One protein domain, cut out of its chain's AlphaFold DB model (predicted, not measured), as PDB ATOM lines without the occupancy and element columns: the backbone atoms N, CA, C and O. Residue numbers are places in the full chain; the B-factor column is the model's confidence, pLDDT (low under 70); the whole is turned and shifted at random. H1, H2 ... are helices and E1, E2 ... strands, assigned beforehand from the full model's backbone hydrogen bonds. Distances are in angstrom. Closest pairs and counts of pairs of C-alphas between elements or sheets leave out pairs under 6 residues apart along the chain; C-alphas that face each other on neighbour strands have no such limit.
ATOM      1  N   SER A 335     119.571 138.661  96.939       90.75
ATOM      2  CA  SER A 335     119.751 137.219  97.123       90.75
ATOM      3  C   SER A 335     118.609 136.645  97.963       90.75
ATOM      4  O   SER A 335     118.103 137.295  98.876       90.75
ATOM      5  N   TYR A 336     118.184 135.423  97.653       92.94
ATOM      6  CA  TYR A 336     117.089 134.738  98.336       92.94
ATOM      7  C   TYR A 336     117.264 133.219  98.290       92.94
ATOM      8  O   TYR A 336     117.944 132.678  97.422       92.94
ATOM      9  N   ILE A 337     116.616 132.517  99.216       96.19
ATOM     10  CA  ILE A 337     116.608 131.055  99.283       96.19
ATOM     11  C   ILE A 337     115.202 130.548  98.973       96.19
ATOM     12  O   ILE A 337     114.219 131.004  99.556       96.19
ATOM     13  N   VAL A 338     115.106 129.566  98.083       93.88
ATOM     14  CA  VAL A 338     113.890 128.785  97.846       93.88
ATOM     15  C   VAL A 338     114.001 127.469  98.598       93.88
ATOM     16  O   VAL A 338     115.002 126.768  98.475       93.88
ATOM     17  N   VAL A 339     112.964 127.127  99.358       94.19
ATOM     18  CA  VAL A 339     112.837 125.835 100.046       94.19
ATOM     19  C   VAL A 339     111.665 125.080  99.464       94.19
ATOM     20  O   VAL A 339     110.590 125.656  99.303       94.19
ATOM     21  N   SER A 340     111.838 123.791  99.204       88.50
ATOM     22  CA  SER A 340     110.790 122.948  98.631       88.50
ATOM     23  C   SER A 340     110.793 121.558  99.242       88.50
ATOM     24  O   SER A 340     111.807 121.109  99.772       88.50
ATOM     25  N   ASP A 341     109.650 120.878  99.181       85.44
ATOM     26  CA  ASP A 341     109.568 119.466  99.538       85.44
ATOM     27  C   ASP A 341     110.213 118.628  98.450       85.44
ATOM     28  O   ASP A 341     109.996 118.873  97.261       85.44
ATOM     29  N   VAL A 342     111.011 117.645  98.856       82.31
ATOM     30  CA  VAL A 342     111.570 116.655  97.934       82.31
ATOM     31  C   VAL A 342     110.410 115.840  97.362       82.31
ATOM     32  O   VAL A 342     109.651 115.235  98.115       82.31
ATOM     33  N   SER A 343     110.261 115.829  96.035       70.38
ATOM     34  CA  SER A 343     109.158 115.123  95.368       70.38
ATOM     35  C   SER A 343     109.295 113.601  95.455       70.38
ATOM     36  O   SER A 343     108.295 112.892  95.516       70.38
ATOM     37  N   SER A 344     110.532 113.097  95.464       70.44
ATOM     38  CA  SER A 344     110.862 111.673  95.548       70.44
ATOM     39  C   SER A 344     112.310 111.473  96.012       70.44
ATOM     40  O   SER A 344     113.212 112.184  95.563       70.44
ATOM     41  N   GLY A 345     112.555 110.484  96.875       79.25
ATOM     42  CA  GLY A 345     113.898 110.152  97.360       79.25
ATOM     43  C   GLY A 345     114.406 111.103  98.451       79.25
ATOM     44  O   GLY A 345     113.720 111.347  99.440       79.25
ATOM     45  N   SER A 346     115.630 111.606  98.294       86.69
ATOM     46  CA  SER A 346     116.286 112.524  99.236       86.69
ATOM     47  C   SER A 346     116.626 113.859  98.570       86.69
ATOM     48  O   SER A 346     116.624 113.971  97.348       86.69
ATOM     49  N   CYS A 347     117.015 114.866  99.353       88.94
ATOM     50  CA  CYS A 347     117.508 116.132  98.799       88.94
ATOM     51  C   CYS A 347     118.637 115.940  97.763       88.94
ATOM     52  O   CYS A 347     118.713 116.650  96.756       88.94
ATOM     53  N   LYS A 348     119.503 114.937  97.963       88.38
ATOM     54  CA  LYS A 348     120.610 114.651  97.042       88.38
ATOM     55  C   LYS A 348     120.126 114.191  95.666       88.38
ATOM     56  O   LYS A 348     120.751 114.581  94.687       88.38
ATOM     57  N   SER A 349     119.015 113.459  95.599       83.75
ATOM     58  CA  SER A 349     118.395 113.002  94.347       83.75
ATOM     59  C   SER A 349     117.436 114.025  93.728       83.75
ATOM     60  O   SER A 349     116.807 113.737  92.715       83.75
ATOM     61  N   ASP A 350     117.280 115.211  94.326       81.31
ATOM     62  CA  ASP A 350     116.470 116.276  93.733       81.31
ATOM     63  C   ASP A 350     117.253 117.014  92.635       81.31
ATOM     64  O   ASP A 350     118.276 117.669  92.891       81.31
ATOM     65  N   HIS A 351     116.762 116.893  91.401       84.38
ATOM     66  CA  HIS A 351     117.378 117.446  90.194       84.38
ATOM     67  C   HIS A 351     116.557 118.563  89.537       84.38
ATOM     68  O   HIS A 351     116.881 118.995  88.436       84.38
ATOM     69  N   ARG A 352     115.525 119.082  90.218       80.62
ATOM     70  CA  ARG A 352     114.635 120.112  89.650       80.62
ATOM     71  C   ARG A 352     115.324 121.464  89.430       80.62
ATOM     72  O   ARG A 352     114.809 122.291  88.687       80.62
ATOM     73  N   GLY A 353     116.458 121.705  90.088       83.19
ATOM     74  CA  GLY A 353     117.219 122.951  89.994       83.19
ATOM     75  C   GLY A 353     118.734 122.763  89.844       83.19
ATOM     76  O   GLY A 353     119.234 121.632  89.866       83.19
ATOM     77  N   PRO A 354     119.485 123.876  89.729       85.00
ATOM     78  CA  PRO A 354     120.933 123.861  89.528       85.00
ATOM     79  C   PRO A 354     121.657 123.218  90.715       85.00
ATOM     80  O   PRO A 354     121.541 123.683  91.848       85.00
ATOM     81  N   GLN A 355     122.436 122.164  90.459       86.69
ATOM     82  CA  GLN A 355     123.045 121.354  91.522       86.69
ATOM     83  C   GLN A 355     124.068 122.121  92.364       86.69
ATOM     84  O   GLN A 355     124.136 121.924  93.569       86.69
ATOM     85  N   ILE A 356     124.807 123.047  91.759       86.75
ATOM     86  CA  ILE A 356     125.794 123.880  92.460       86.75
ATOM     87  C   ILE A 356     125.168 124.898  93.430       86.75
ATOM     88  O   ILE A 356     125.824 125.357  94.359       86.75
ATOM     89  N   LEU A 357     123.889 125.238  93.242       92.44
ATOM     90  CA  LEU A 357     123.143 126.131  94.138       92.44
ATOM     91  C   LEU A 357     122.302 125.359  95.155       92.44
ATOM     92  O   LEU A 357     121.609 125.981  95.966       92.44
ATOM     93  N   LYS A 358     122.330 124.022  95.077       93.56
ATOM     94  CA  LYS A 358     121.559 123.121  95.920       93.56
ATOM     95  C   LYS A 358     122.259 122.927  97.258       93.56
ATOM     96  O   LYS A 358     123.430 122.562  97.305       93.56
ATOM     97  N   SER A 359     121.495 123.069  98.329       96.00
ATOM     98  CA  SER A 359     121.917 122.758  99.690       96.00
ATOM     99  C   SER A 359     121.024 121.687 100.298       96.00
ATOM    100  O   SER A 359     119.803 121.710 100.127       96.00
ATOM    101  N   CYS A 360     121.640 120.756 101.025       93.31
ATOM    102  CA  CYS A 360     120.953 119.641 101.671       93.31
ATOM    103  C   CYS A 360     121.280 119.608 103.160       93.31
ATOM    104  O   CYS A 360     122.348 119.164 103.574       93.31
ATOM    105  N   LEU A 361     120.330 120.056 103.978       91.25
ATOM    106  CA  LEU A 361     120.502 120.123 105.424       91.25
ATOM    107  C   LEU A 361     120.056 118.816 106.089       91.25
ATOM    108  O   LEU A 361     118.923 118.377 105.900       91.25
ATOM    109  N   GLY A 362     120.927 118.210 106.903       86.56
ATOM    110  CA  GLY A 362     120.627 116.956 107.609       86.56
ATOM    111  C   GLY A 362     119.469 117.079 108.605       86.56
ATOM    112  O   GLY A 362     118.730 116.125 108.824       86.56
ATOM    113  N   GLU A 363     119.266 118.272 109.159       83.56
ATOM    114  CA  GLU A 363     118.139 118.628 110.021       83.56
ATOM    115  C   GLU A 363     116.794 118.769 109.275       83.56
ATOM    116  O   GLU A 363     115.742 118.747 109.913       83.56
ATOM    117  N   TYR A 364     116.807 118.864 107.937       87.19
ATOM    118  CA  TYR A 364     115.617 118.949 107.079       87.19
ATOM    119  C   TYR A 364     115.690 117.934 105.918       87.19
ATOM    120  O   TYR A 364     115.726 118.327 104.752       87.19
ATOM    121  N   PRO A 365     115.687 116.616 106.197       85.31
ATOM    122  CA  PRO A 365     115.994 115.590 105.195       85.31
ATOM    123  C   PRO A 365     114.968 115.493 104.054       85.31
ATOM    124  O   PRO A 365     115.298 115.026 102.966       85.31
ATOM    125  N   THR A 366     113.732 115.944 104.287       84.44
ATOM    126  CA  THR A 366     112.640 115.952 103.298       84.44
ATOM    127  C   THR A 366     112.541 117.265 102.521       84.44
ATOM    128  O   THR A 366     111.573 117.471 101.789       84.44
ATOM    129  N   LYS A 367     113.500 118.180 102.701       90.56
ATOM    130  CA  LYS A 367     113.510 119.494 102.055       90.56
ATOM    131  C   LYS A 367     114.743 119.646 101.169       90.56
ATOM    132  O   LYS A 367     115.810 119.122 101.479       90.56
ATOM    133  N   VAL A 368     114.591 120.410 100.097       93.00
ATOM    134  CA  VAL A 368     115.681 120.870  99.232       93.00
ATOM    135  C   VAL A 368     115.730 122.393  99.250       93.00
ATOM    136  O   VAL A 368     114.689 123.052  99.319       93.00
ATOM    137  N   PHE A 369     116.941 122.945  99.210       96.19
ATOM    138  CA  PHE A 369     117.194 124.378  99.297       96.19
ATOM    139  C   PHE A 369     117.972 124.834  98.067       96.19
ATOM    140  O   PHE A 369     118.949 124.187  97.695       96.19
ATOM    141  N   TYR A 370     117.575 125.955  97.468       94.88
ATOM    142  CA  TYR A 370     118.293 126.589  96.363       94.88
ATOM    143  C   TYR A 370     118.542 128.061  96.670       94.88
ATOM    144  O   TYR A 370     117.600 128.789  96.985       94.88
ATOM    145  N   THR A 371     119.795 128.502  96.563       95.38
ATOM    146  CA  THR A 371     120.158 129.911  96.783       95.38
ATOM    147  C   THR A 371     120.262 130.636  95.447       95.38
ATOM    148  O   THR A 371     121.052 130.254  94.586       95.38
ATOM    149  N   TYR A 372     119.476 131.693  95.281       93.12
ATOM    150  CA  TYR A 372     119.366 132.471  94.054       93.12
ATOM    151  C   TYR A 372     119.654 133.950  94.292       93.12
ATOM    152  O   TYR A 372     119.648 134.444  95.415       93.12
ATOM    153  N   PHE A 373     119.871 134.654  93.190       89.75
ATOM    154  CA  PHE A 373     120.110 136.086  93.110       89.75
ATOM    155  C   PHE A 373     119.320 136.656  91.926       89.75
ATOM    156  O   PHE A 373     119.372 136.110  90.818       89.75
ATOM    157  N   LEU A 374     118.557 137.729  92.163       86.12
ATOM    158  CA  LEU A 374     117.861 138.473  91.110       86.12
ATOM    159  C   LEU A 374     118.697 139.691  90.700       86.12
ATOM    160  O   LEU A 374     118.657 140.739  91.349       86.12
ATOM    161  N   SER A 375     119.428 139.540  89.596       83.88
ATOM    162  CA  SER A 375     120.328 140.559  89.064       83.88
ATOM    163  C   SER A 375     119.589 141.797  88.585       83.88
ATOM    164  O   SER A 375     118.588 141.720  87.870       83.88
ATOM    165  N   ARG A 376     120.169 142.953  88.923       77.88
ATOM    166  CA  ARG A 376     119.718 144.270  88.466       77.88
ATOM    167  C   ARG A 376     120.312 144.691  87.126       77.88
ATOM    168  O   ARG A 376     120.014 145.792  86.677       77.88
ATOM    169  N   CYS A 377     121.128 143.858  86.475       74.94
ATOM    170  CA  CYS A 377     121.740 144.213  85.189       74.94
ATOM    171  C   CYS A 377     120.683 144.650  84.167       74.94
ATOM    172  O   CYS A 377     120.876 145.625  83.454       74.94
ATOM    173  N   ARG A 378     119.530 143.972  84.163       70.12
ATOM    174  CA  ARG A 378     118.437 144.214  83.215       70.12
ATOM    175  C   ARG A 378     117.290 145.050  83.772       70.12
ATOM    176  O   ARG A 378     116.282 145.188  83.085       70.12
ATOM    177  N   GLU A 379     117.459 145.618  84.964       69.62
ATOM    178  CA  GLU A 379     116.413 146.365  85.659       69.62
ATOM    179  C   GLU A 379     115.892 147.515  84.778       69.62
ATOM    180  O   GLU A 379     116.645 148.401  84.377       69.62
ATOM    181  N   GLY A 380     114.595 147.490  84.461       59.22
ATOM    182  CA  GLY A 380     113.945 148.443  83.557       59.22
ATOM    183  C   GLY A 380     113.675 147.888  82.152       59.22
ATOM    184  O   GLY A 380     112.883 148.475  81.411       59.22
ATOM    185  N   ILE A 381     114.241 146.733  81.790       62.69
ATOM    186  CA  ILE A 381     113.990 146.066  80.509       62.69
ATOM    187  C   ILE A 381     112.803 145.107  80.661       62.69
ATOM    188  O   ILE A 381     112.903 144.003  81.206       62.69
ATOM    189  N   LYS A 382     111.652 145.524  80.119       56.62
ATOM    190  CA  LYS A 382     110.365 144.820  80.219       56.62
ATOM    191  C   LYS A 382     110.498 143.312  79.942       56.62
ATOM    192  O   LYS A 382     110.892 142.897  78.853       56.62
ATOM    193  N   GLY A 383     110.111 142.492  80.924       57.06
ATOM    194  CA  GLY A 383     109.978 141.038  80.774       57.06
ATOM    195  C   GLY A 383     111.290 140.244  80.728       57.06
ATOM    196  O   GLY A 383     111.257 139.079  80.338       57.06
ATOM    197  N   LYS A 384     112.439 140.820  81.122       67.06
ATOM    198  CA  LYS A 384     113.744 140.128  81.076       67.06
ATOM    199  C   LYS A 384     114.477 139.985  82.441       67.06
ATOM    200  O   LYS A 384     115.709 139.990  82.413       67.06
ATOM    201  N   PRO A 385     113.807 139.733  83.593       73.44
ATOM    202  CA  PRO A 385     114.438 139.699  84.933       73.44
ATOM    203  C   PRO A 385     115.530 138.632  85.051       73.44
ATOM    204  O   PRO A 385     115.208 137.467  84.895       73.44
ATOM    205  N   LEU A 386     116.796 138.937  85.330       78.44
ATOM    206  CA  LEU A 386     117.873 137.932  85.275       78.44
ATOM    207  C   LEU A 386     118.074 137.185  86.613       78.44
ATOM    208  O   LEU A 386     118.582 137.757  87.568       78.44
ATOM    209  N   VAL A 387     117.730 135.892  86.668       83.81
ATOM    210  CA  VAL A 387     117.974 135.023  87.843       83.81
ATOM    211  C   VAL A 387     119.299 134.273  87.693       83.81
ATOM    212  O   VAL A 387     119.554 133.678  86.642       83.81
ATOM    213  N   ARG A 388     120.137 134.283  88.734       86.62
ATOM    214  CA  ARG A 388     121.454 133.622  88.777       86.62
ATOM    215  C   ARG A 388     121.696 132.994  90.158       86.62
ATOM    216  O   ARG A 388     120.855 133.107  91.047       86.62
ATOM    217  N   GLY A 389     122.838 132.332  90.332       88.94
ATOM    218  CA  GLY A 389     123.383 132.089  91.672       88.94
ATOM    219  C   GLY A 389     123.985 133.375  92.251       88.94
ATOM    220  O   GLY A 389     124.357 134.248  91.461       88.94
ATOM    221  N   PRO A 390     124.090 133.511  93.585       91.94
ATOM    222  CA  PRO A 390     124.767 134.651  94.194       91.94
ATOM    223  C   PRO A 390     126.188 134.811  93.638       91.94
ATOM    224  O   PRO A 390     126.893 133.803  93.491       91.94
ATOM    225  N   PRO A 391     126.631 136.036  93.310       90.50
ATOM    226  CA  PRO A 391     127.986 136.245  92.820       90.50
ATOM    227  C   PRO A 391     129.022 135.715  93.825       90.50
ATOM    228  O   PRO A 391     128.892 135.928  95.034       90.50
ATOM    229  N   GLY A 392     130.021 134.981  93.331       90.62
ATOM    230  CA  GLY A 392     131.132 134.461  94.132       90.62
ATOM    231  C   GLY A 392     130.797 133.290  95.060       90.62
ATOM    232  O   GLY A 392     131.649 132.906  95.863       90.62
ATOM    233  N   HIS A 393     129.599 132.693  94.988       92.81
ATOM    234  CA  HIS A 393     129.218 131.555  95.843       92.81
ATOM    235  C   HIS A 393     130.227 130.388  95.793       92.81
ATOM    236  O   HIS A 393     130.477 129.745  96.811       92.81
ATOM    237  N   GLU A 394     130.870 130.157  94.650       90.00
ATOM    238  CA  GLU A 394     131.928 129.164  94.443       90.00
ATOM    239  C   GLU A 394     133.230 129.479  95.207       90.00
ATOM    240  O   GLU A 394     133.980 128.577  95.586       90.00
ATOM    241  N   LEU A 395     133.486 130.758  95.491       93.88
ATOM    242  CA  LEU A 395     134.647 131.229  96.246       93.88
ATOM    243  C   LEU A 395     134.389 131.260  97.757       93.88
ATOM    244  O   LEU A 395     135.333 131.430  98.533       93.88
ATOM    245  N   LEU A 396     133.140 131.067  98.196       92.75
ATOM    246  CA  LEU A 396     132.729 131.239  99.589       92.75
ATOM    247  C   LEU A 396     133.572 130.394 100.557       92.75
ATOM    248  O   LEU A 396     134.132 130.932 101.516       92.75
ATOM    249  N   LYS A 397     133.753 129.098 100.260       93.44
ATOM    250  CA  LYS A 397     134.539 128.178 101.101       93.44
ATOM    251  C   LYS A 397     136.006 128.580 101.172       93.44
ATOM    252  O   LYS A 397     136.605 128.526 102.240       93.44
ATOM    253  N   LYS A 398     136.580 129.023 100.052       93.19
ATOM    254  CA  LYS A 398     137.976 129.471  99.990       93.19
ATOM    255  C   LYS A 398     138.201 130.746 100.807       93.19
ATOM    256  O   LYS A 398     139.244 130.887 101.435       93.19
ATOM    257  N   MET A 399     137.237 131.665 100.785       90.38
ATOM    258  CA  MET A 399     137.379 132.999 101.379       90.38
ATOM    259  C   MET A 399     136.959 133.064 102.849       90.38
ATOM    260  O   MET A 399     137.476 133.893 103.592       90.38
ATOM    261  N   THR A 400     136.023 132.213 103.269       88.75
ATOM    262  CA  THR A 400     135.397 132.291 104.602       88.75
ATOM    263  C   THR A 400     135.362 130.966 105.357       88.75
ATOM    264  O   THR A 400     134.917 130.931 106.498       88.75
ATOM    265  N   ASN A 401     135.774 129.858 104.733       89.81
ATOM    266  CA  ASN A 401     135.576 128.505 105.262       89.81
ATOM    267  C   ASN A 401     134.094 128.127 105.513       89.81
ATOM    268  O   ASN A 401     133.813 127.129 106.183       89.81
ATOM    269  N   PHE A 402     133.144 128.892 104.959       91.19
ATOM    270  CA  PHE A 402     131.717 128.571 104.950       91.19
ATOM    271  C   PHE A 402     131.268 128.034 103.594       91.19
ATOM    272  O   PHE A 402     131.811 128.364 102.541       91.19
ATOM    273  N   THR A 403     130.244 127.195 103.624       94.06
ATOM    274  CA  THR A 403     129.592 126.622 102.444       94.06
ATOM    275  C   THR A 403     128.191 127.206 102.263       94.06
ATOM    276  O   THR A 403     127.662 127.845 103.172       94.06
ATOM    277  N   LEU A 404     127.551 126.966 101.111       94.38
ATOM    278  CA  LEU A 404     126.137 127.326 100.941       94.38
ATOM    279  C   LEU A 404     125.239 126.630 101.976       94.38
ATOM    280  O   LEU A 404     124.291 127.245 102.456       94.38
ATOM    281  N   ASP A 405     125.580 125.416 102.420       95.31
ATOM    282  CA  ASP A 405     124.848 124.746 103.501       95.31
ATOM    283  C   ASP A 405     124.904 125.547 104.810       95.31
ATOM    284  O   ASP A 405     123.908 125.625 105.526       95.31
ATOM    285  N   ASP A 406     126.036 126.186 105.118       93.31
ATOM    286  CA  ASP A 406     126.161 127.060 106.289       93.31
ATOM    287  C   ASP A 406     125.319 128.336 106.137       93.31
ATOM    288  O   ASP A 406     124.646 128.747 107.084       93.31
ATOM    289  N   VAL A 407     125.289 128.923 104.934       93.44
ATOM    290  CA  VAL A 407     124.449 130.090 104.603       93.44
ATOM    291  C   VAL A 407     122.971 129.757 104.786       93.44
ATOM    292  O   VAL A 407     122.244 130.495 105.462       93.44
ATOM    293  N   VAL A 408     122.523 128.632 104.223       94.75
ATOM    294  CA  VAL A 408     121.133 128.177 104.320       94.75
ATOM    295  C   VAL A 408     120.786 127.843 105.766       94.75
ATOM    296  O   VAL A 408     119.745 128.277 106.256       94.75
ATOM    297  N   ARG A 409     121.659 127.141 106.494       92.31
ATOM    298  CA  ARG A 409     121.439 126.800 107.905       92.31
ATOM    299  C   ARG A 409     121.309 128.043 108.788       92.31
ATOM    300  O   ARG A 409     120.390 128.108 109.614       92.31
ATOM    301  N   SER A 410     122.181 129.037 108.606       88.38
ATOM    302  CA  SER A 410     122.087 130.318 109.316       88.38
ATOM    303  C   SER A 410     120.776 131.036 108.992       88.38
ATOM    304  O   SER A 410     120.038 131.417 109.901       88.38
ATOM    305  N   SER A 411     120.433 131.134 107.708       90.44
ATOM    306  CA  SER A 411     119.233 131.838 107.242       90.44
ATOM    307  C   SER A 411     117.936 131.155 107.696       90.44
ATOM    308  O   SER A 411     116.993 131.823 108.107       90.44
ATOM    309  N   MET A 412     117.897 129.820 107.727       90.56
ATOM    310  CA  MET A 412     116.770 129.051 108.271       90.56
ATOM    311  C   MET A 412     116.594 129.251 109.776       90.56
ATOM    312  O   MET A 412     115.469 129.254 110.276       90.56
ATOM    313  N   THR A 413     117.696 129.424 110.502       85.88
ATOM    314  CA  THR A 413     117.657 129.718 111.939       85.88
ATOM    315  C   THR A 413     117.136 131.128 112.177       85.88
ATOM    316  O   THR A 413     116.239 131.314 112.991       85.88
ATOM    317  N   HIS A 414     117.585 132.097 111.376       83.56
ATOM    318  CA  HIS A 414     117.031 133.449 111.386       83.56
ATOM    319  C   HIS A 414     115.526 133.458 111.065       83.56
ATOM    320  O   HIS A 414     114.742 134.066 111.791       83.56
ATOM    321  N   LEU A 415     115.097 132.719 110.033       86.75
ATOM    322  CA  LEU A 415     113.682 132.564 109.684       86.75
ATOM    323  C   LEU A 415     112.869 131.987 110.852       86.75
ATOM    324  O   LEU A 415     111.739 132.413 111.082       86.75
ATOM    325  N   LYS A 416     113.423 131.019 111.588       85.25
ATOM    326  CA  LYS A 416     112.764 130.418 112.752       85.25
ATOM    327  C   LYS A 416     112.595 131.416 113.894       85.25
ATOM    328  O   LYS A 416     111.513 131.494 114.472       85.25
ATOM    329  N   ASP A 417     113.655 132.155 114.200       79.06
ATOM    330  CA  ASP A 417     113.724 133.015 115.382       79.06
ATOM    331  C   ASP A 417     113.021 134.367 115.149       79.06
ATOM    332  O   ASP A 417     112.463 134.956 116.078       79.06
ATOM    333  N   HIS A 418     113.004 134.858 113.904       79.31
ATOM    334  CA  HIS A 418     112.552 136.216 113.570       79.31
ATOM    335  C   HIS A 418     111.598 136.300 112.364       79.31
ATOM    336  O   HIS A 418     110.942 137.327 112.157       79.31
ATOM    337  N   GLY A 419     111.456 135.229 111.582       83.12
ATOM    338  CA  GLY A 419     110.781 135.265 110.282       83.12
ATOM    339  C   GLY A 419     111.607 136.000 109.220       83.12
ATOM    340  O   GLY A 419     112.775 136.297 109.421       83.12
ATOM    341  N   ASN A 420     110.978 136.350 108.094       81.69
ATOM    342  CA  ASN A 420     111.571 137.254 107.089       81.69
ATOM    343  C   ASN A 420     111.421 138.737 107.475       81.69
ATOM    344  O   ASN A 420     111.560 139.633 106.643       81.69
ATOM    345  N   LYS A 421     111.045 139.022 108.726       66.75
ATOM    346  CA  LYS A 421     110.852 140.394 109.177       66.75
ATOM    347  C   LYS A 421     112.217 141.008 109.412       66.75
ATOM    348  O   LYS A 421     112.984 140.494 110.218       66.75
ATOM    349  N   THR A 422     112.451 142.147 108.768       54.38
ATOM    350  CA  THR A 422     113.674 142.962 108.817       54.38
ATOM    351  C   THR A 422     114.923 142.278 108.249       54.38
ATOM    352  O   THR A 422     115.521 141.460 108.944       54.38
ATOM    353  N   PRO A 423     115.404 142.672 107.049       49.38
ATOM    354  CA  PRO A 423     116.794 142.428 106.704       49.38
ATOM    355  C   PRO A 423     117.638 143.152 107.754       49.38
ATOM    356  O   PRO A 423     117.612 144.379 107.856       49.38
ATOM    357  N   ARG A 424     118.328 142.391 108.601       50.75
ATOM    358  CA  ARG A 424     119.415 142.933 109.404       50.75
ATOM    359  C   ARG A 424     120.673 142.748 108.560       50.75
ATOM    360  O   ARG A 424     121.160 141.622 108.502       50.75
ATOM    361  N   PRO A 425     121.215 143.807 107.933       46.16
ATOM    362  CA  PRO A 425     122.574 143.762 107.388       46.16
ATOM    363  C   PRO A 425     123.631 143.676 108.510       46.16
ATOM    364  O   PRO A 425     124.832 143.691 108.259       46.16
ATOM    365  N   LEU A 426     123.189 143.609 109.768       49.28
ATOM    366  CA  LEU A 426     124.032 143.511 110.938       49.28
ATOM    367  C   LEU A 426     124.248 142.040 111.301       49.28
ATOM    368  O   LEU A 426     123.272 141.287 111.375       49.28
ATOM    369  N   MET A 427     125.501 141.653 111.577       51.12
ATOM    370  CA  MET A 427     125.760 140.441 112.354       51.12
ATOM    371  C   MET A 427     124.979 140.601 113.652       51.12
ATOM    372  O   MET A 427     125.220 141.530 114.425       51.12
ATOM    373  N   GLY A 428     123.984 139.741 113.850       49.09
ATOM    374  CA  GLY A 428     123.194 139.769 115.069       49.09
ATOM    375  C   GLY A 428     124.083 139.555 116.295       49.09
ATOM    376  O   GLY A 428     125.209 139.060 116.185       49.09
ATOM    377  N   VAL A 429     123.566 139.873 117.483       51.03
ATOM    378  CA  VAL A 429     124.210 139.483 118.753       51.03
ATOM    379  C   VAL A 429     124.504 137.977 118.742       51.03
ATOM    380  O   VAL A 429     125.554 137.542 119.200       51.03
ATOM    381  N   GLU A 430     123.644 137.202 118.080       56.56
ATOM    382  CA  GLU A 430     123.754 135.764 117.862       56.56
ATOM    383  C   GLU A 430     125.013 135.354 117.068       56.56
ATOM    384  O   GLU A 430     125.548 134.270 117.293       56.56
ATOM    385  N   GLY A 431     125.503 136.204 116.154       55.22
ATOM    386  CA  GLY A 431     126.739 135.966 115.397       55.22
ATOM    387  C   GLY A 431     127.992 136.145 116.247       55.22
ATOM    388  O   GLY A 431     128.927 135.349 116.163       55.22
ATOM    389  N   PHE A 432     127.980 137.129 117.145       56.75
ATOM    390  CA  PHE A 432     129.041 137.300 118.137       56.75
ATOM    391  C   PHE A 432     128.968 136.236 119.242       56.75
ATOM    392  O   PHE A 432     130.003 135.753 119.699       56.75
ATOM    393  N   GLU A 433     127.770 135.790 119.620       52.97
ATOM    394  CA  GLU A 433     127.587 134.637 120.508       52.97
ATOM    395  C   GLU A 433     128.061 133.322 119.879       52.97
ATOM    396  O   GLU A 433     128.557 132.458 120.595       52.97
ATOM    397  N   ALA A 434     127.950 133.139 118.561       54.78
ATOM    398  CA  ALA A 434     128.498 131.959 117.890       54.78
ATOM    399  C   ALA A 434     130.037 131.914 117.948       54.78
ATOM    400  O   ALA A 434     130.611 130.826 117.991       54.78
ATOM    401  N   LEU A 435     130.687 133.083 117.988       51.31
ATOM    402  CA  LEU A 435     132.142 133.236 118.025       51.31
ATOM    403  C   LEU A 435     132.728 133.172 119.444       51.31
ATOM    404  O   LEU A 435     133.747 132.524 119.671       51.31
ATOM    405  N   PHE A 436     132.093 133.853 120.398       49.91
ATOM    406  CA  PHE A 436     132.601 133.990 121.771       49.91
ATOM    407  C   PHE A 436     131.813 133.176 122.796       49.91
ATOM    408  O   PHE A 436     132.217 133.058 123.954       49.91
ATOM    409  N   GLY A 437     130.677 132.610 122.395       41.69
ATOM    410  CA  GLY A 437     129.900 131.718 123.234       41.69
ATOM    411  C   GLY A 437     130.584 130.357 123.387       41.69
ATOM    412  O   GLY A 437     131.378 129.936 122.548       41.69
ATOM    413  N   PRO A 438     130.278 129.609 124.461       38.78
ATOM    414  CA  PRO A 438     130.783 128.245 124.606       38.78
ATOM    415  C   PRO A 438     130.321 127.408 123.410       38.78
ATOM    416  O   PRO A 438     129.239 127.674 122.902       38.78
ATOM    417  N   GLY A 439     131.032 126.339 123.029       37.31
ATOM    418  CA  GLY A 439     130.688 125.485 121.871       37.31
ATOM    419  C   GLY A 439     129.230 124.980 121.799       37.31
ATOM    420  O   GLY A 439     128.786 124.540 120.749       37.31
ATOM    421  N   LYS A 440     128.439 125.116 122.875       34.41
ATOM    422  CA  LYS A 440     126.971 124.970 122.893       34.41
ATOM    423  C   LYS A 440     126.193 126.070 122.134       34.41
ATOM    424  O   LYS A 440     125.048 125.837 121.779       34.41
ATOM    425  N   ALA A 441     126.762 127.245 121.861       37.78
ATOM    426  CA  ALA A 441     126.156 128.285 121.020       37.78
ATOM    427  C   ALA A 441     126.052 127.827 119.553       37.78
ATOM    428  O   ALA A 441     125.031 128.068 118.913       37.78
ATOM    429  N   ILE A 442     127.034 127.039 119.091       43.72
ATOM    430  CA  ILE A 442     127.015 126.300 117.814       43.72
ATOM    431  C   ILE A 442     125.922 125.208 117.820       43.72
ATOM    432  O   ILE A 442     125.399 124.838 116.771       43.72
ATOM    433  N   VAL A 443     125.538 124.709 119.004       42.38
ATOM    434  CA  VAL A 443     124.501 123.671 119.186       42.38
ATOM    435  C   VAL A 443     123.078 124.254 119.112       42.38
ATOM    436  O   VAL A 443     122.130 123.524 118.825       42.38
ATOM    437  N   HIS A 444     122.894 125.565 119.300       49.69
ATOM    438  CA  HIS A 444     121.585 126.228 119.225       49.69
ATOM    439  C   HIS A 444     121.204 126.630 117.787       49.69
ATOM    440  O   HIS A 444     120.989 127.801 117.509       49.69
ATOM    441  N   GLY A 445     121.087 125.661 116.870       58.50
ATOM    442  CA  GLY A 445     120.706 125.919 115.470       58.50
ATOM    443  C   GLY A 445     121.705 126.812 114.714       58.50
ATOM    444  O   GLY A 445     122.613 127.393 115.292       58.50
ATOM    445  N   GLY A 446     121.614 126.902 113.389       59.84
ATOM    446  CA  GLY A 446     122.428 127.847 112.600       59.84
ATOM    447  C   GLY A 446     123.882 127.427 112.353       59.84
ATOM    448  O   GLY A 446     124.484 127.865 111.375       59.84
ATOM    449  N   GLY A 447     124.426 126.527 113.175       74.00
ATOM    450  CA  GLY A 447     125.795 126.036 113.056       74.00
ATOM    451  C   GLY A 447     126.831 127.150 113.220       74.00
ATOM    452  O   GLY A 447     126.600 128.149 113.896       74.00
ATOM    453  N   ARG A 448     127.990 126.983 112.578       77.00
ATOM    454  CA  ARG A 448     129.125 127.922 112.664       77.00
ATOM    455  C   ARG A 448     128.894 129.289 112.012       77.00
ATOM    456  O   ARG A 448     129.674 130.197 112.253       77.00
ATOM    457  N   ALA A 449     127.858 129.424 111.186       79.06
ATOM    458  CA  ALA A 449     127.534 130.669 110.492       79.06
ATOM    459  C   ALA A 449     126.330 131.403 111.101       79.06
ATOM    460  O   ALA A 449     125.868 132.387 110.524       79.06
ATOM    461  N   ARG A 450     125.802 130.923 112.238       78.56
ATOM    462  CA  ARG A 450     124.606 131.472 112.887       78.56
ATOM    463  C   ARG A 450     124.721 132.987 113.046       78.56
ATOM    464  O   ARG A 450     125.709 133.476 113.569       78.56
ATOM    465  N   GLY A 451     123.698 133.718 112.607       70.94
ATOM    466  CA  GLY A 451     123.629 135.174 112.764       70.94
ATOM    467  C   GLY A 451     124.538 135.973 111.822       70.94
ATOM    468  O   GLY A 451     124.470 137.199 111.847       70.94
ATOM    469  N   ILE A 452     125.341 135.308 110.977       77.81
ATOM    470  CA  ILE A 452     126.174 135.951 109.947       77.81
ATOM    471  C   ILE A 452     125.379 136.124 108.649       77.81
ATOM    472  O   ILE A 452     125.381 137.204 108.056       77.81
ATOM    473  N   PHE A 453     124.677 135.072 108.217       84.69
ATOM    474  CA  PHE A 453     123.832 135.096 107.020       84.69
ATOM    475  C   PHE A 453     122.351 135.109 107.390       84.69
ATOM    476  O   PHE A 453     121.883 134.248 108.141       84.69
ATOM    477  N   THR A 454     121.622 136.072 106.838       84.12
ATOM    478  CA  THR A 454     120.195 136.324 107.095       84.12
ATOM    479  C   THR A 454     119.420 136.438 105.778       84.12
ATOM    480  O   THR A 454     118.524 137.266 105.626       84.12
ATOM    481  N   ILE A 455     119.781 135.599 104.799       89.75
ATOM    482  CA  ILE A 455     119.204 135.644 103.454       89.75
ATOM    483  C   ILE A 455     117.714 135.259 103.519       89.75
ATOM    484  O   ILE A 455     117.383 134.213 104.081       89.75
ATOM    485  N   PRO A 456     116.800 136.058 102.941       91.31
ATOM    486  CA  PRO A 456     115.367 135.789 102.986       91.31
ATOM    487  C   PRO A 456     114.998 134.441 102.381       91.31
ATOM    488  O   PRO A 456     115.509 134.048 101.330       91.31
ATOM    489  N   VAL A 457     114.054 133.752 103.018       92.94
ATOM    490  CA  VAL A 457     113.680 132.385 102.653       92.94
ATOM    491  C   VAL A 457     112.221 132.324 102.215       92.94
ATOM    492  O   VAL A 457     111.325 132.749 102.945       92.94
ATOM    493  N   CYS A 458     111.962 131.732 101.054       91.94
ATOM    494  CA  CYS A 458     110.619 131.454 100.567       91.94
ATOM    495  C   CYS A 458     110.367 129.948 100.495       91.94
ATOM    496  O   CYS A 458     111.011 129.229  99.730       91.94
ATOM    497  N   TYR A 459     109.396 129.465 101.268       90.75
ATOM    498  CA  TYR A 459     108.956 128.078 101.184       90.75
ATOM    499  C   TYR A 459     107.905 127.909 100.084       90.75
ATOM    500  O   TYR A 459     106.837 128.520 100.121       90.75
ATOM    501  N   THR A 460     108.222 127.062  99.107       83.75
ATOM    502  CA  THR A 460     107.359 126.663  97.993       83.75
ATOM    503  C   THR A 460     107.309 125.132  97.933       83.75
ATOM    504  O   THR A 460     108.198 124.515  97.342       83.75
ATOM    505  N   PRO A 461     106.320 124.485  98.580       79.12
ATOM    506  CA  PRO A 461     106.325 123.033  98.799       79.12
ATOM    507  C   PRO A 461     106.504 122.237  97.501       79.12
ATOM    508  O   PRO A 461     107.361 121.364  97.422       79.12
ATOM    509  N   GLY A 462     105.794 122.617  96.437       70.69
ATOM    510  CA  GLY A 462     105.841 121.919  95.151       70.69
ATOM    511  C   GLY A 462     107.038 122.254  94.255       70.69
ATOM    512  O   GLY A 462     107.088 121.767  93.129       70.69
ATOM    513  N   GLY A 463     107.991 123.083  94.692       73.88
ATOM    514  CA  GLY A 463     109.133 123.469  93.852       73.88
ATOM    515  C   GLY A 463     108.810 124.494  92.768       73.88
ATOM    516  O   GLY A 463     109.596 124.681  91.846       73.88
ATOM    517  N   GLN A 464     107.671 125.184  92.863       74.81
ATOM    518  CA  GLN A 464     107.211 126.123  91.837       74.81
ATOM    519  C   GLN A 464     108.200 127.268  91.603       74.81
ATOM    520  O   GLN A 464     108.271 127.780  90.493       74.81
ATOM    521  N   ALA A 465     108.943 127.693  92.629       79.38
ATOM    522  CA  ALA A 465     109.924 128.773  92.524       79.38
ATOM    523  C   ALA A 465     111.354 128.284  92.229       79.38
ATOM    524  O   ALA A 465     112.280 129.092  92.239       79.38
ATOM    525  N   ILE A 466     111.555 126.988  91.963       82.38
ATOM    526  CA  ILE A 466     112.851 126.477  91.510       82.38
ATOM    527  C   ILE A 466     113.061 126.959  90.073       82.38
ATOM    528  O   ILE A 466     112.256 126.680  89.182       82.38
ATOM    529  N   SER A 467     114.123 127.733  89.868       76.88
ATOM    530  CA  SER A 467     114.405 128.425  88.613       76.88
ATOM    531  C   SER A 467     115.593 127.823  87.889       76.88
ATOM    532  O   SER A 467     116.609 127.485  88.505       76.88
ATOM    533  N   SER A 468     115.530 127.862  86.560       76.06
ATOM    534  CA  SER A 468     116.741 127.893  85.748       76.06
ATOM    535  C   SER A 468     117.490 129.224  85.919       76.06
ATOM    536  O   SER A 468     116.877 130.275  86.131       76.06
ATOM    537  N   ILE A 469     118.822 129.177  85.852       79.00
ATOM    538  CA  ILE A 469     119.719 130.332  85.988       79.00
ATOM    539  C   ILE A 469     120.256 130.770  84.633       79.00
ATOM    540  O   ILE A 469     120.423 129.958  83.729       79.00
ATOM    541  N   ASN A 470     120.507 132.069  84.485       72.88
ATOM    542  CA  ASN A 470     120.961 132.713  83.252       72.88
ATOM    543  C   ASN A 470     120.038 132.496  82.031       72.88
ATOM    544  O   ASN A 470     120.278 133.095  80.995       72.88
ATOM    545  N   PHE A 471     118.937 131.742  82.119       68.94
ATOM    546  CA  PHE A 471     118.160 131.321  80.951       68.94
ATOM    547  C   PHE A 471     116.798 132.020  80.810       68.94
ATOM    548  O   PHE A 471     116.163 132.366  81.808       68.94
ATOM    549  N   LYS A 472     116.401 132.265  79.547       64.81
ATOM    550  CA  LYS A 472     115.080 132.721  79.048       64.81
ATOM    551  C   LYS A 472     113.915 131.903  79.618       64.81
ATOM    552  O   LYS A 472     113.031 132.405  80.310       64.81
ATOM    553  N   LYS A 473     113.914 130.626  79.235       59.75
ATOM    554  CA  LYS A 473     112.810 129.697  79.480       59.75
ATOM    555  C   LYS A 473     112.936 129.104  80.884       59.75
ATOM    556  O   LYS A 473     114.026 129.052  81.446       59.75
ATOM    557  N   SER A 474     111.806 128.703  81.461       62.66
ATOM    558  CA  SER A 474     111.751 128.058  82.783       62.66
ATOM    559  C   SER A 474     112.397 128.860  83.926       62.66
ATOM    560  O   SER A 474     112.929 128.320  84.897       62.66
ATOM    561  N   ARG A 475     112.346 130.187  83.795       70.25
ATOM    562  CA  ARG A 475     112.708 131.128  84.844       70.25
ATOM    563  C   ARG A 475     111.525 131.273  85.790       70.25
ATOM    564  O   ARG A 475     110.477 131.771  85.385       70.25
ATOM    565  N   ASN A 476     111.701 130.852  87.034       72.88
ATOM    566  CA  ASN A 476     110.650 130.882  88.040       72.88
ATOM    567  C   ASN A 476     111.098 131.766  89.197       72.88
ATOM    568  O   ASN A 476     112.105 131.500  89.835       72.88
ATOM    569  N   MET A 477     110.351 132.825  89.481       76.06
ATOM    570  CA  MET A 477     110.597 133.648  90.665       76.06
ATOM    571  C   MET A 477     109.538 133.338  91.723       76.06
ATOM    572  O   MET A 477     108.405 132.994  91.356       76.06
ATOM    573  N   PRO A 478     109.864 133.468  93.019       78.69
ATOM    574  CA  PRO A 478     108.867 133.350  94.070       78.69
ATOM    575  C   PRO A 478     107.717 134.340  93.847       78.69
ATOM    576  O   PRO A 478     107.906 135.553  93.870       78.69
ATOM    577  N   CYS A 479     106.523 133.806  93.595       72.00
ATOM    578  CA  CYS A 479     105.287 134.574  93.436       72.00
ATOM    579  C   CYS A 479     104.549 134.720  94.773       72.00
ATOM    580  O   CYS A 479     103.996 135.778  95.038       72.00
ATOM    581  N   ALA A 480     104.572 133.680  95.610       74.69
ATOM    582  CA  ALA A 480     104.212 133.735  97.021       74.69
ATOM    583  C   ALA A 480     104.932 132.640  97.805       74.69
ATOM    584  O   ALA A 480     105.459 131.680  97.232       74.69
ATOM    585  N   CYS A 481     104.917 132.794  99.123       80.06
ATOM    586  CA  CYS A 481     105.575 131.919 100.071       80.06
ATOM    587  C   CYS A 481     104.543 131.308 101.019       80.06
ATOM    588  O   CYS A 481     103.696 132.002 101.589       80.06
ATOM    589  N   SER A 482     104.639 129.999 101.210       81.12
ATOM    590  CA  SER A 482     103.885 129.293 102.238       81.12
ATOM    591  C   SER A 482     104.563 129.454 103.595       81.12
ATOM    592  O   SER A 482     105.773 129.675 103.695       81.12
ATOM    593  N   LYS A 483     103.786 129.313 104.668       81.50
ATOM    594  CA  LYS A 483     104.336 129.281 106.022       81.50
ATOM    595  C   LYS A 483     105.189 128.021 106.194       81.50
ATOM    596  O   LYS A 483     104.699 126.911 106.007       81.50
ATOM    597  N   PHE A 484     106.459 128.182 106.559       83.56
ATOM    598  CA  PHE A 484     107.334 127.042 106.824       83.56
ATOM    599  C   PHE A 484     106.978 126.396 108.170       83.56
ATOM    600  O   PHE A 484     106.887 127.085 109.191       83.56
ATOM    601  N   SER A 485     106.783 125.075 108.184       79.81
ATOM    602  CA  SER A 485     106.577 124.332 109.427       79.81
ATOM    603  C   SER A 485     107.910 123.849 109.994       79.81
ATOM    604  O   SER A 485     108.551 122.957 109.445       79.81
ATOM    605  N   PHE A 486     108.306 124.423 111.130       75.56
ATOM    606  CA  PHE A 486     109.483 123.995 111.892       75.56
ATOM    607  C   PHE A 486     109.204 122.814 112.827       75.56
ATOM    608  O   PHE A 486     110.094 122.424 113.584       75.56
ATOM    609  N   SER A 487     107.982 122.263 112.831       55.62
ATOM    610  CA  SER A 487     107.609 121.141 113.695       55.62
ATOM    611  C   SER A 487     108.235 119.834 113.201       55.62
ATOM    612  O   SER A 487     107.555 118.946 112.701       55.62
ATOM    613  N   GLY A 515      97.189 122.164  97.884       38.69
ATOM    614  CA  GLY A 515      96.686 123.407  98.442       38.69
ATOM    615  C   GLY A 515      97.815 124.299  98.936       38.69
ATOM    616  O   GLY A 515      98.173 124.291 100.107       38.69
ATOM    617  N   TRP A 516      98.359 125.117  98.040       47.84
ATOM    618  CA  TRP A 516      99.221 126.244  98.382       47.84
ATOM    619  C   TRP A 516      98.510 127.158  99.395       47.84
ATOM    620  O   TRP A 516      97.698 128.005  99.021       47.84
ATOM    621  N   GLN A 517      98.794 126.995 100.691       53.34
ATOM    622  CA  GLN A 517      98.343 127.941 101.710       53.34
ATOM    623  C   GLN A 517      99.209 129.191 101.592       53.34
ATOM    624  O   GLN A 517     100.299 129.284 102.161       53.34
ATOM    625  N   ASN A 518      98.752 130.120 100.755       57.56
ATOM    626  CA  ASN A 518      99.386 131.412 100.566       57.56
ATOM    627  C   ASN A 518      99.310 132.197 101.884       57.56
ATOM    628  O   ASN A 518      98.247 132.700 102.258       57.56
ATOM    629  N   ASP A 519     100.427 132.273 102.609       69.19
ATOM    630  CA  ASP A 519     100.517 133.092 103.808       69.19
ATOM    631  C   ASP A 519     100.921 134.506 103.380       69.19
ATOM    632  O   ASP A 519     102.093 134.809 103.138       69.19
ATOM    633  N   TYR A 520      99.917 135.377 103.250       67.69
ATOM    634  CA  TYR A 520     100.082 136.755 102.770       67.69
ATOM    635  C   TYR A 520     101.173 137.511 103.525       67.69
ATOM    636  O   TYR A 520     101.950 138.259 102.937       67.69
ATOM    637  N   LYS A 521     101.236 137.301 104.842       73.38
ATOM    638  CA  LYS A 521     102.188 137.985 105.704       73.38
ATOM    639  C   LYS A 521     103.612 137.479 105.465       73.38
ATOM    640  O   LYS A 521     104.517 138.289 105.339       73.38
ATOM    641  N   THR A 522     103.809 136.168 105.353       78.62
ATOM    642  CA  THR A 522     105.107 135.552 105.026       78.62
ATOM    643  C   THR A 522     105.588 135.992 103.649       78.62
ATOM    644  O   THR A 522     106.757 136.330 103.493       78.62
ATOM    645  N   THR A 523     104.682 136.051 102.671       79.62
ATOM    646  CA  THR A 523     104.978 136.545 101.321       79.62
ATOM    647  C   THR A 523     105.379 138.017 101.333       79.62
ATOM    648  O   THR A 523     106.372 138.391 100.711       79.62
ATOM    649  N   TYR A 524     104.644 138.858 102.063       75.62
ATOM    650  CA  TYR A 524     104.989 140.269 102.201       75.62
ATOM    651  C   TYR A 524     106.349 140.467 102.869       75.62
ATOM    652  O   TYR A 524     107.203 141.163 102.321       75.62
ATOM    653  N   ASP A 525     106.556 139.819 104.019       78.38
ATOM    654  CA  ASP A 525     107.806 139.890 104.773       78.38
ATOM    655  C   ASP A 525     108.981 139.423 103.884       78.38
ATOM    656  O   ASP A 525     110.036 140.057 103.861       78.38
ATOM    657  N   PHE A 526     108.788 138.374 103.071       84.44
ATOM    658  CA  PHE A 526     109.768 137.915 102.081       84.44
ATOM    659  C   PHE A 526     110.055 138.955 100.992       84.44
ATOM    660  O   PHE A 526     111.216 139.246 100.717       84.44
ATOM    661  N   PHE A 527     109.038 139.539 100.353       78.75
ATOM    662  CA  PHE A 527     109.257 140.526  99.288       78.75
ATOM    663  C   PHE A 527     109.909 141.810  99.779       78.75
ATOM    664  O   PHE A 527     110.701 142.403  99.045       78.75
ATOM    665  N   LEU A 528     109.580 142.228 101.001       74.81
ATOM    666  CA  LEU A 528     110.197 143.382 101.634       74.81
ATOM    667  C   LEU A 528     111.673 143.109 101.946       74.81
ATOM    668  O   LEU A 528     112.521 143.938 101.641       74.81
ATOM    669  N   SER A 529     111.979 141.947 102.526       76.31
ATOM    670  CA  SER A 529     113.346 141.598 102.934       76.31
ATOM    671  C   SER A 529     114.263 141.224 101.772       76.31
ATOM    672  O   SER A 529     115.431 141.590 101.791       76.31
ATOM    673  N   SER A 530     113.749 140.539 100.747       80.12
ATOM    674  CA  SER A 530     114.519 140.149  99.553       80.12
ATOM    675  C   SER A 530     114.698 141.272  98.540       80.12
ATOM    676  O   SER A 530     115.396 141.082  97.553       80.12
ATOM    677  N   GLY A 531     114.007 142.406  98.694       74.75
ATOM    678  CA  GLY A 531     114.016 143.481  97.700       74.75
ATOM    679  C   GLY A 531     113.327 143.132  96.372       74.75
ATOM    680  O   GLY A 531     113.136 144.012  95.534       74.75
ATOM    681  N   ILE A 532     112.855 141.895  96.173       74.94
ATOM    682  CA  ILE A 532     112.160 141.469  94.945       74.94
ATOM    683  C   ILE A 532     110.900 142.315  94.707       74.94
ATOM    684  O   ILE A 532     110.581 142.662  93.569       74.94
ATOM    685  N   GLY A 533     110.211 142.723  95.779       68.00
ATOM    686  CA  GLY A 533     109.009 143.554  95.687       68.00
ATOM    687  C   GLY A 533     109.240 144.948  95.084       68.00
ATOM    688  O   GLY A 533     108.283 145.556  94.587       68.00
ATOM    689  N   SER A 534     110.475 145.464  95.104       67.06
ATOM    690  CA  SER A 534     110.835 146.760  94.510       67.06
ATOM    691  C   SER A 534     111.358 146.655  93.074       67.06
ATOM    692  O   SER A 534     111.417 147.682  92.403       67.06
ATOM    693  N   SER A 535     111.647 145.449  92.564       68.12
ATOM    694  CA  SER A 535     112.095 145.263  91.177       68.12
ATOM    695  C   SER A 535     110.961 145.533  90.178       68.12
ATOM    696  O   SER A 535     109.898 144.900  90.189       68.12
ATOM    697  N   HIS A 536     111.197 146.487  89.282       68.06
ATOM    698  CA  HIS A 536     110.353 146.795  88.140       68.06
ATOM    699  C   HIS A 536     110.251 145.600  87.189       68.06
ATOM    700  O   HIS A 536     109.161 145.311  86.691       68.06
ATOM    701  N   ASP A 537     111.343 144.862  86.984       67.69
ATOM    702  CA  ASP A 537     111.351 143.685  86.115       67.69
ATOM    703  C   ASP A 537     110.485 142.566  86.673       67.69
ATOM    704  O   ASP A 537     109.686 141.988  85.934       67.69
ATOM    705  N   PHE A 538     110.580 142.301  87.980       71.31
ATOM    706  CA  PHE A 538     109.701 141.348  88.652       71.31
ATOM    707  C   PHE A 538     108.228 141.751  88.500       71.31
ATOM    708  O   PHE A 538     107.386 140.939  88.107       71.31
ATOM    709  N   ARG A 539     107.905 143.032  88.732       67.88
ATOM    710  CA  ARG A 539     106.540 143.558  88.565       67.88
ATOM    711  C   ARG A 539     106.060 143.452  87.120       67.88
ATOM    712  O   ARG A 539     104.909 143.090  86.890       67.88
ATOM    713  N   SER A 540     106.917 143.760  86.151       64.62
ATOM    714  CA  SER A 540     106.609 143.647  84.727       64.62
ATOM    715  C   SER A 540     106.385 142.196  84.314       64.62
ATOM    716  O   SER A 540     105.432 141.926  83.587       64.62
ATOM    717  N   TYR A 541     107.234 141.280  84.777       64.56
ATOM    718  CA  TYR A 541     107.109 139.843  84.549       64.56
ATOM    719  C   TYR A 541     105.788 139.306  85.110       64.56
ATOM    720  O   TYR A 541     105.058 138.593  84.428       64.56
ATOM    721  N   CYS A 542     105.407 139.739  86.313       61.38
ATOM    722  CA  CYS A 542     104.117 139.376  86.893       61.38
ATOM    723  C   CYS A 542     102.920 139.992  86.145       61.38
ATOM    724  O   CYS A 542     101.829 139.432  86.173       61.38
ATOM    725  N   ARG A 543     103.087 141.152  85.494       57.62
ATOM    726  CA  ARG A 543     102.015 141.850  84.757       57.62
ATOM    727  C   ARG A 543     101.783 141.310  83.349       57.62
ATOM    728  O   ARG A 543     100.684 141.499  82.839       57.62
ATOM    729  N   SER A 544     102.781 140.704  82.703       55.53
ATOM    730  CA  SER A 544     102.684 140.339  81.284       55.53
ATOM    731  C   SER A 544     101.772 139.146  80.998       55.53
ATOM    732  O   SER A 544     101.442 138.954  79.836       55.53
ATOM    733  N   GLY A 545     101.321 138.392  82.014       49.25
ATOM    734  CA  GLY A 545     100.157 137.483  81.981       49.25
ATOM    735  C   GLY A 545     100.157 136.342  80.949       49.25
ATOM    736  O   GLY A 545      99.294 135.472  81.006       49.25
ATOM    737  N   ARG A 546     101.094 136.308  80.002       45.84
ATOM    738  CA  ARG A 546     101.091 135.406  78.856       45.84
ATOM    739  C   ARG A 546     102.516 134.911  78.570       45.84
ATOM    740  O   ARG A 546     103.406 135.696  78.259       45.84
ATOM    741  N   LYS A 547     102.658 133.581  78.644       45.91
ATOM    742  CA  LYS A 547     103.539 132.707  77.840       45.91
ATOM    743  C   LYS A 547     104.900 132.165  78.348       45.91
ATOM    744  O   LYS A 547     105.455 131.364  77.609       45.91
ATOM    745  N   SER A 548     105.431 132.390  79.561       38.19
ATOM    746  CA  SER A 548     106.456 131.448  80.117       38.19
ATOM    747  C   SER A 548     106.869 131.682  81.579       38.19
ATOM    748  O   SER A 548     107.259 132.782  81.969       38.19
ATOM    749  N   GLY A 549     106.857 130.597  82.365       44.72
ATOM    750  CA  GLY A 549     107.093 130.568  83.820       44.72
ATOM    751  C   GLY A 549     105.848 130.981  84.614       44.72
ATOM    752  O   GLY A 549     104.913 131.509  84.013       44.72
ATOM    753  N   ASN A 550     105.790 130.638  85.912       40.12
ATOM    754  CA  ASN A 550     104.611 130.786  86.787       40.12
ATOM    755  C   ASN A 550     103.748 132.002  86.407       40.12
ATOM    756  O   ASN A 550     104.069 133.138  86.761       40.12
ATOM    757  N   SER A 551     102.659 131.775  85.667       40.47
ATOM    758  CA  SER A 551     101.777 132.850  85.227       40.47
ATOM    759  C   SER A 551     101.016 133.351  86.442       40.47
ATOM    760  O   SER A 551     100.030 132.759  86.883       40.47
ATOM    761  N   CYS A 552     101.513 134.440  86.997       43.75
ATOM    762  CA  CYS A 552     100.863 135.288  87.970       43.75
ATOM    763  C   CYS A 552      99.547 135.848  87.381       43.75
ATOM    764  O   CYS A 552      99.475 137.008  86.988       43.75
TER     765      CYS A 552
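This is residues 335 to 487 and 515 to 552 of the 685 residues of an uncharacterized protein of Aureobasidium melanogenum CBS 110374 (UniProt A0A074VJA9). Little regular structure is present: loops surround a twisted mixed sheet, E3 E2 E1 E4, in three layers, H2 crossing one face and H4 on the other. The 191 printed residues include, in order, E1 E2 E3 H1 H2 H3 E4 H4 H5, class mixed. The whole is compact, radius of gyration of the C-alphas 16.4 A, spanning 55 by 36 by 34 A.

Begin at E1, residues 335 to 341; hairpins to E2, 367 to 375, then E3, 386 to 388, make an antiparallel meander, N 338 and O 370 2.8 A apart. H1, 393 to 400, and H3, 429 to 436, are not on the sheet. H2, 404 to 418, runs across the strands, height 10.0 A. E4, 457 to 459, is parallel to E1, N 458 and O 337 2.8 A apart. H4, 520 to 529, is on the sheet.

Find C-alpha 335, starting E1, at (119.751, 137.219, 97.123). H5, 536 to 543, only grazes the sheet, ending at (102.015, 141.850, 84.757).

Residues 488 to 514 are cut out, C-alphas 487 and 515 standing 18.9 A apart. Confidence is low in, for instance, residues 421 to 446.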